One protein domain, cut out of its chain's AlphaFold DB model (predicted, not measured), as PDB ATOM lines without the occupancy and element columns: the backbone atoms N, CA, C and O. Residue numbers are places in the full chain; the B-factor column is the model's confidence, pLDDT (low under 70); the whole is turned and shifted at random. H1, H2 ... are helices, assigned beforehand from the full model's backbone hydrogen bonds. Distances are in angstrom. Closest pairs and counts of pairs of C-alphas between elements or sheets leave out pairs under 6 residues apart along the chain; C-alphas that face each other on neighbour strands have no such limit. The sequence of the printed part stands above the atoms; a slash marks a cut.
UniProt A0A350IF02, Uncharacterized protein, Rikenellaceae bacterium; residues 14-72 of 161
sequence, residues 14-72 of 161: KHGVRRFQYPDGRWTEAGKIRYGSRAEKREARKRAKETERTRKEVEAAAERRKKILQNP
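What this domain is: This is residues 14 to 72 of the 161 residues of an uncharacterized protein of Rikenellaceae bacterium (UniProt A0A350IF02). One long, unbent helix, H2, sticks out as an arm from a small body at its first end, where the unnamed stretch of residues 14 to 28 leads into the short helix H1 and H1 makes a lopsided hairpin with the beginning of H2. The far part of the arm, residues 49 to 72, of which 49 to 70 belong to H2, stands free. The printed part has 59 residues with two named helices, H1 then H2, and no named strand; its class is all helix. It is extended, with a radius of gyration of the C-alphas of 17.9 A, and spans 57 by 28 by 14 A, only just a rod.

How they stand to each other: After residues 14 to 28, which hold no named element, comes H1, residues 29 to 35. A tight link of 2 residues joins it to H2, residues 38 to 70. H1 and H2 touch, H2 with residues 40 to 45 alone; the closest C-alphas, those of Ile 33 and Lys 41, are 4.4 A apart. The two run opposite ways at a shallow tilt of 32 degrees, only just short of steep, and form a helical hairpin. Their centres are 19.6 A apart. In H1 and H2 every O i to N i+4 pair is within hydrogen-bond range.

Where its parts are: The printed part begins at Lys 14, C-alpha (23.289, -57.305, -20.247). H1 runs from Glu 29, C-alpha (26.543, -49.388, -3.649), to Tyr 35. H2 runs from Arg 38 to Gln 70, C-alpha (5.106, -17.274, -2.869), 48.2 A from first to last C-alpha.

The domain as a whole: The two C-alphas farthest apart are those of Gly 16 and Pro 72, at 57.4 A. Without the free stretch, the body has 35 residues and spans 31 by 16 by 13 A. The printed part has no cut. The mean pLDDT of the printed part of this model is 88.9, and residues 15 to 16 are under 70.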
ATOM      1  N   LYS A  14      22.234 -57.278 -19.223       74.94
ATOM      2  CA  LYS A  14      23.289 -57.305 -20.247       74.94
ATOM      3  C   LYS A  14      24.105 -58.595 -20.129       74.94
ATOM      4  O   LYS A  14      24.444 -59.016 -19.021       74.94
ATOM      5  N   HIS A  15      24.446 -59.200 -21.266       68.19
ATOM      6  CA  HIS A  15      25.321 -60.371 -21.307       68.19
ATOM      7  C   HIS A  15      26.667 -60.028 -20.641       68.19
ATOM      8  O   HIS A  15      27.250 -58.986 -20.929       68.19
ATOM      9  N   GLY A  16      27.134 -60.859 -19.706       69.62
ATOM     10  CA  GLY A  16      28.409 -60.654 -19.005       69.62
ATOM     11  C   GLY A  16      28.405 -59.673 -17.820       69.62
ATOM     12  O   GLY A  16      29.394 -59.633 -17.095       69.62
ATOM     13  N   VAL A  17      27.317 -58.937 -17.546       77.06
ATOM     14  CA  VAL A  17      27.232 -58.017 -16.390       77.06
ATOM     15  C   VAL A  17      26.238 -58.552 -15.359       77.06
ATOM     16  O   VAL A  17      25.046 -58.699 -15.643       77.06
ATOM     17  N   ARG A  18      26.704 -58.852 -14.136       79.50
ATOM     18  CA  ARG A  18      25.817 -59.323 -13.058       79.50
ATOM     19  C   ARG A  18      24.950 -58.178 -12.529       79.50
ATOM     20  O   ARG A  18      25.323 -57.006 -12.563       79.50
ATOM     21  N   ARG A  19      23.781 -58.523 -11.976       77.62
ATOM     22  CA  ARG A  19      22.908 -57.552 -11.296       77.62
ATOM     23  C   ARG A  19      23.687 -56.864 -10.168       77.62
ATOM     24  O   ARG A  19      24.276 -57.541  -9.331       77.62
ATOM     25  N   PHE A  20      23.635 -55.531 -10.138       85.88
ATOM     26  CA  PHE A  20      24.344 -54.661  -9.185       85.88
ATOM     27  C   PHE A  20      25.870 -54.594  -9.338       85.88
ATOM     28  O   PHE A  20      26.568 -54.227  -8.392       85.88
ATOM     29  N   GLN A  21      26.388 -54.908 -10.519       88.12
ATOM     30  CA  GLN A  21      27.793 -54.743 -10.871       88.12
ATOM     31  C   GLN A  21      27.929 -53.634 -11.923       88.12
ATOM     32  O   GLN A  21      27.053 -53.462 -12.772       88.12
ATOM     33  N   TYR A  22      29.003 -52.858 -11.848       87.75
ATOM     34  CA  TYR A  22      29.411 -51.948 -12.913       87.75
ATOM     35  C   TYR A  22      30.033 -52.747 -14.078       87.75
ATOM     36  O   TYR A  22      30.439 -53.896 -13.879       87.75
ATOM     37  N   PRO A  23      30.134 -52.173 -15.297       85.94
ATOM     38  CA  PRO A  23      30.754 -52.850 -16.445       85.94
ATOM     39  C   PRO A  23      32.206 -53.292 -16.213       85.94
ATOM     40  O   PRO A  23      32.669 -54.238 -16.834       85.94
ATOM     41  N   ASP A  24      32.907 -52.625 -15.298       87.50
ATOM     42  CA  ASP A  24      34.280 -52.930 -14.882       87.50
ATOM     43  C   ASP A  24      34.383 -54.083 -13.862       87.50
ATOM     44  O   ASP A  24      35.467 -54.393 -13.372       87.50
ATOM     45  N   GLY A  25      33.259 -54.704 -13.491       85.19
ATOM     46  CA  GLY A  25      33.222 -55.807 -12.539       85.19
ATOM     47  C   GLY A  25      33.179 -55.391 -11.062       85.19
ATOM     48  O   GLY A  25      33.078 -56.257 -10.191       85.19
ATOM     49  N   ARG A  26      33.197 -54.098 -10.722       88.19
ATOM     50  CA  ARG A  26      33.057 -53.660  -9.322       88.19
ATOM     51  C   ARG A  26      31.592 -53.667  -8.880       88.19
ATOM     52  O   ARG A  26      30.687 -53.427  -9.676       88.19
ATOM     53  N   TRP A  27      31.326 -53.906  -7.594       86.56
ATOM     54  CA  TRP A  27      29.962 -53.829  -7.048       86.56
ATOM     55  C   TRP A  27      29.469 -52.377  -6.951       86.56
ATOM     56  O   TRP A  27      30.184 -51.508  -6.442       86.56
ATOM     57  N   THR A  28      28.216 -52.132  -7.352       89.69
ATOM     58  CA  THR A  28      27.504 -50.875  -7.060       89.69
ATOM     59  C   THR A  28      27.238 -50.743  -5.565       89.69
ATOM     60  O   THR A  28      27.339 -51.721  -4.826       89.69
ATOM     61  N   GLU A  29      26.866 -49.559  -5.075       88.38
ATOM     62  CA  GLU A  29      26.543 -49.388  -3.649       88.38
ATOM     63  C   GLU A  29      25.413 -50.322  -3.197       88.38
ATOM     64  O   GLU A  29      25.530 -51.002  -2.177       88.38
ATOM     65  N   ALA A  30      24.369 -50.467  -4.019       87.06
ATOM     66  CA  ALA A  30      23.311 -51.449  -3.797       87.06
ATOM     67  C   ALA A  30      23.840 -52.898  -3.819       87.06
ATOM     68  O   ALA A  30      23.406 -53.730  -3.018       87.06
ATOM     69  N   GLY A  31      24.801 -53.198  -4.698       88.38
ATOM     70  CA  GLY A  31      25.483 -54.491  -4.767       88.38
ATOM     71  C   GLY A  31      26.301 -54.790  -3.516       88.38
ATOM     72  O   GLY A  31      26.173 -55.875  -2.952       88.38
ATOM     73  N   LYS A  32      27.047 -53.808  -3.001       91.31
ATOM     74  CA  LYS A  32      27.806 -53.905  -1.744       91.31
ATOM     75  C   LYS A  32      26.887 -54.172  -0.553       91.31
ATOM     76  O   LYS A  32      27.205 -55.007   0.285       91.31
ATOM     77  N   ILE A  33      25.708 -53.549  -0.505       89.31
ATOM     78  CA  ILE A  33      24.713 -53.796   0.555       89.31
ATOM     79  C   ILE A  33      24.163 -55.233   0.505       89.31
ATOM     80  O   ILE A  33      23.873 -55.817   1.554       89.31
ATOM     81  N   ARG A  34      24.009 -55.811  -0.691       86.94
ATOM     82  CA  ARG A  34      23.445 -57.158  -0.885       86.94
ATOM     83  C   ARG A  34      24.495 -58.260  -0.736       86.94
ATOM     84  O   ARG A  34      24.327 -59.157   0.092       86.94
ATOM     85  N   TYR A  35      25.588 -58.164  -1.485       88.62
ATOM     86  CA  TYR A  35      26.588 -59.224  -1.653       88.62
ATOM     87  C   TYR A  35      27.951 -58.908  -1.038       88.62
ATOM     88  O   TYR A  35      28.756 -59.821  -0.891       88.62
ATOM     89  N   GLY A  36      28.208 -57.655  -0.653       87.06
ATOM     90  CA  GLY A  36      29.485 -57.261  -0.058       87.06
ATOM     91  C   GLY A  36      29.768 -57.937   1.284       87.06
ATOM     92  O   GLY A  36      28.886 -58.522   1.930       87.06
ATOM     93  N   SER A  37      31.015 -57.818   1.731       91.56
ATOM     94  CA  SER A  37      31.441 -58.268   3.057       91.56
ATOM     95  C   SER A  37      30.700 -57.518   4.174       91.56
ATOM     96  O   SER A  37      30.084 -56.471   3.961       91.56
ATOM     97  N   ARG A  38      30.752 -58.026   5.413       90.94
ATOM     98  CA  ARG A  38      30.076 -57.385   6.559       90.94
ATOM     99  C   ARG A  38      30.510 -55.925   6.758       90.94
ATOM    100  O   ARG A  38      29.668 -55.086   7.078       90.94
ATOM    101  N   ALA A  39      31.792 -55.626   6.543       92.00
ATOM    102  CA  ALA A  39      32.329 -54.270   6.623       92.00
ATOM    103  C   ALA A  39      31.788 -53.385   5.490       92.00
ATOM    104  O   ALA A  39      31.225 -52.323   5.753       92.00
ATOM    105  N   GLU A  40      31.847 -53.862   4.244       89.06
ATOM    106  CA  GLU A  40      31.341 -53.126   3.077       89.06
ATOM    107  C   GLU A  40      29.839 -52.853   3.166       89.06
ATOM    108  O   GLU A  40      29.388 -51.755   2.848       89.06
ATOM    109  N   LYS A  41      29.061 -53.821   3.659       90.81
ATOM    110  CA  LYS A  41      27.624 -53.662   3.911       90.81
ATOM    111  C   LYS A  41      27.347 -52.537   4.898       90.81
ATOM    112  O   LYS A  41      26.411 -51.763   4.695       90.81
ATOM    113  N   ARG A  42      28.130 -52.448   5.977       90.88
ATOM    114  CA  ARG A  42      27.965 -51.404   6.997       90.88
ATOM    115  C   ARG A  42      28.275 -50.029   6.417       90.88
ATOM    116  O   ARG A  42      27.472 -49.118   6.597       90.88
ATOM    117  N   GLU A  43      29.387 -49.897   5.705       91.88
ATOM    118  CA  GLU A  43      29.804 -48.624   5.113       91.88
ATOM    119  C   GLU A  43      28.853 -48.166   4.003       91.88
ATOM    120  O   GLU A  43      28.406 -47.020   4.010       91.88
ATOM    121  N   ALA A  44      28.427 -49.068   3.119       88.94
ATOM    122  CA  ALA A  44      27.463 -48.733   2.073       88.94
ATOM    123  C   ALA A  44      26.100 -48.308   2.652       88.94
ATOM    124  O   ALA A  44      25.480 -47.373   2.153       88.94
ATOM    125  N   ARG A  45      25.644 -48.925   3.755       90.12
ATOM    126  CA  ARG A  45      24.422 -48.488   4.456       90.12
ATOM    127  C   ARG A  45      24.567 -47.119   5.119       90.12
ATOM    128  O   ARG A  45      23.591 -46.376   5.151       90.12
ATOM    129  N   LYS A  46      25.737 -46.792   5.678       92.56
ATOM    130  CA  LYS A  46      25.989 -45.460   6.253       92.56
ATOM    131  C   LYS A  46      25.928 -44.387   5.172       92.56
ATOM    132  O   LYS A  46      25.167 -43.441   5.332       92.56
ATOM    133  N   ARG A  47      26.635 -44.596   4.056       90.88
ATOM    134  CA  ARG A  47      26.614 -43.678   2.909       90.88
ATOM    135  C   ARG A  47      25.210 -43.505   2.351       90.88
ATOM    136  O   ARG A  47      24.767 -42.381   2.193       90.88
ATOM    137  N   ALA A  48      24.464 -44.596   2.173       89.44
ATOM    138  CA  ALA A  48      23.077 -44.512   1.720       89.44
ATOM    139  C   ALA A  48      22.220 -43.622   2.645       89.44
ATOM    140  O   ALA A  48      21.505 -42.741   2.173       89.44
ATOM    141  N   LYS A  49      22.344 -43.782   3.970       92.38
ATOM    142  CA  LYS A  49      21.635 -42.928   4.939       92.38
ATOM    143  C   LYS A  49      22.083 -41.468   4.886       92.38
ATOM    144  O   LYS A  49      21.257 -40.579   5.047       92.38
ATOM    145  N   GLU A  50      23.368 -41.214   4.689       93.00
ATOM    146  CA  GLU A  50      23.915 -39.862   4.558       93.00
ATOM    147  C   GLU A  50      23.429 -39.174   3.276       93.00
ATOM    148  O   GLU A  50      22.940 -38.047   3.325       93.00
ATOM    149  N   THR A  51      23.445 -39.883   2.143       91.50
ATOM    150  CA  THR A  51      22.879 -39.385   0.880       91.50
ATOM    151  C   THR A  51      21.380 -39.109   0.995       91.50
ATOM    152  O   THR A  51      20.872 -38.150   0.423       91.50
ATOM    153  N   GLU A  52      20.653 -39.908   1.777       92.50
ATOM    154  CA  GLU A  52      19.232 -39.675   2.023       92.50
ATOM    155  C   GLU A  52      19.001 -38.433   2.895       92.50
ATOM    156  O   GLU A  52      18.103 -37.645   2.609       92.50
ATOM    157  N   ARG A  53      19.813 -38.232   3.942       93.12
ATOM    158  CA  ARG A  53      19.738 -37.043   4.808       93.12
ATOM    159  C   ARG A  53      20.040 -35.766   4.039       93.12
ATOM    160  O   ARG A  53      19.218 -34.860   4.043       93.12
ATOM    161  N   THR A  54      21.158 -35.741   3.320       94.25
ATOM    162  CA  THR A  54      21.547 -34.596   2.484       94.25
ATOM    163  C   THR A  54      20.484 -34.289   1.434       94.25
ATOM    164  O   THR A  54      20.106 -33.134   1.262       94.25
ATOM    165  N   ARG A  55      19.904 -35.311   0.789       94.62
ATOM    166  CA  ARG A  55      18.782 -35.117  -0.135       94.62
ATOM    167  C   ARG A  55      17.570 -34.476   0.547       94.62
ATOM    168  O   ARG A  55      17.015 -33.534  -0.007       94.62
ATOM    169  N   LYS A  56      17.173 -34.959   1.729       95.12
ATOM    170  CA  LYS A  56      16.049 -34.390   2.494       95.12
ATOM    171  C   LYS A  56      16.313 -32.946   2.913       95.12
ATOM    172  O   LYS A  56      15.401 -32.132   2.860       95.12
ATOM    173  N   GLU A  57      17.540 -32.615   3.300       94.62
ATOM    174  CA  GLU A  57      17.933 -31.248   3.655       94.62
ATOM    175  C   GLU A  57      17.877 -30.310   2.445       94.62
ATOM    176  O   GLU A  57      17.307 -29.224   2.537       94.62
ATOM    177  N   VAL A  58      18.392 -30.748   1.291       95.31
ATOM    178  CA  VAL A  58      18.313 -29.988   0.034       95.31
ATOM    179  C   VAL A  58      16.859 -29.795  -0.398       95.31
ATOM    180  O   VAL A  58      16.473 -28.697  -0.796       95.31
ATOM    181  N   GLU A  59      16.033 -30.836  -0.292       95.06
ATOM    182  CA  GLU A  59      14.608 -30.773  -0.618       95.06
ATOM    183  C   GLU A  59      13.859 -29.819   0.322       95.06
ATOM    184  O   GLU A  59      13.154 -28.928  -0.148       95.06
ATOM    185  N   ALA A  60      14.095 -29.908   1.632       95.31
ATOM    186  CA  ALA A  60      13.515 -28.997   2.617       95.31
ATOM    187  C   ALA A  60      13.955 -27.538   2.394       95.31
ATOM    188  O   ALA A  60      13.139 -26.618   2.498       95.31
ATOM    189  N   ALA A  61      15.222 -27.305   2.042       93.06
ATOM    190  CA  ALA A  61      15.724 -25.978   1.695       93.06
ATOM    191  C   ALA A  61      15.057 -25.435   0.419       93.06
ATOM    192  O   ALA A  61      14.655 -24.269   0.376       93.06
ATOM    193  N   ALA A  62      14.875 -26.279  -0.600       93.00
ATOM    194  CA  ALA A  62      14.176 -25.912  -1.826       93.00
ATOM    195  C   ALA A  62      12.690 -25.606  -1.572       93.00
ATOM    196  O   ALA A  62      12.152 -24.643  -2.120       93.00
ATOM    197  N   GLU A  63      12.017 -26.379  -0.720       93.81
ATOM    198  CA  GLU A  63      10.639 -26.105  -0.307       93.81
ATOM    199  C   GLU A  63      10.518 -24.794   0.467       93.81
ATOM    200  O   GLU A  63       9.615 -24.002   0.190       93.81
ATOM    201  N   ARG A  64      11.440 -24.531   1.401       93.81
ATOM    202  CA  ARG A  64      11.500 -23.253   2.121       93.81
ATOM    203  C   ARG A  64      11.655 -22.090   1.143       93.81
ATOM    204  O   ARG A  64      10.877 -21.144   1.212       93.81
ATOM    205  N   ARG A  65      12.591 -22.189   0.192       92.81
ATOM    206  CA  ARG A  65      12.783 -21.179  -0.861       92.81
ATOM    207  C   ARG A  65      11.510 -20.934  -1.669       92.81
ATOM    208  O   ARG A  65      11.126 -19.787  -1.876       92.81
ATOM    209  N   LYS A  66      10.810 -21.999  -2.075       91.62
ATOM    210  CA  LYS A  66       9.532 -21.891  -2.800       91.62
ATOM    211  C   LYS A  66       8.452 -21.183  -1.983       91.62
ATOM    212  O   LYS A  66       7.725 -20.372  -2.547       91.62
ATOM    213  N   LYS A  67       8.336 -21.485  -0.686       91.62
ATOM    214  CA  LYS A  67       7.361 -20.834   0.209       91.62
ATOM    215  C   LYS A  67       7.643 -19.338   0.340       91.62
ATOM    216  O   LYS A  67       6.726 -18.542   0.167       91.62
ATOM    217  N   ILE A  68       8.911 -18.968   0.519       91.81
ATOM    218  CA  ILE A  68       9.329 -17.564   0.598       91.81
ATOM    219  C   ILE A  68       8.979 -16.818  -0.699       91.81
ATOM    220  O   ILE A  68       8.383 -15.748  -0.639       91.81
ATOM    221  N   LEU A  69       9.250 -17.400  -1.875       89.00
ATOM    222  CA  LEU A  69       8.919 -16.784  -3.172       89.00
ATOM    223  C   LEU A  69       7.410 -16.590  -3.397       89.00
ATOM    224  O   LEU A  69       7.008 -15.709  -4.154       89.00
ATOM    225  N   GLN A  70       6.563 -17.408  -2.771       87.94
ATOM    226  CA  GLN A  70       5.106 -17.274  -2.869       87.94
ATOM    227  C   GLN A  70       4.550 -16.178  -1.955       87.94
ATOM    228  O   GLN A  70       3.484 -15.634  -2.247       87.94
ATOM    229  N   ASN A  71       5.246 -15.849  -0.864       89.75
ATOM    230  CA  ASN A  71       4.798 -14.854   0.097       89.75
ATOM    231  C   ASN A  71       5.592 -13.539  -0.056       89.75
ATOM    232  O   ASN A  71       6.748 -13.466   0.365       89.75
ATOM    233  N   PRO A  72       4.985 -12.450  -0.567       84.56
ATOM    234  CA  PRO A  72       5.697 -11.189  -0.789       84.56
ATOM    235  C   PRO A  72       6.262 -10.557   0.494       84.56
ATOM    236  O   PRO A  72       7.226  -9.796   0.425       84.56
TER     237      PRO A  72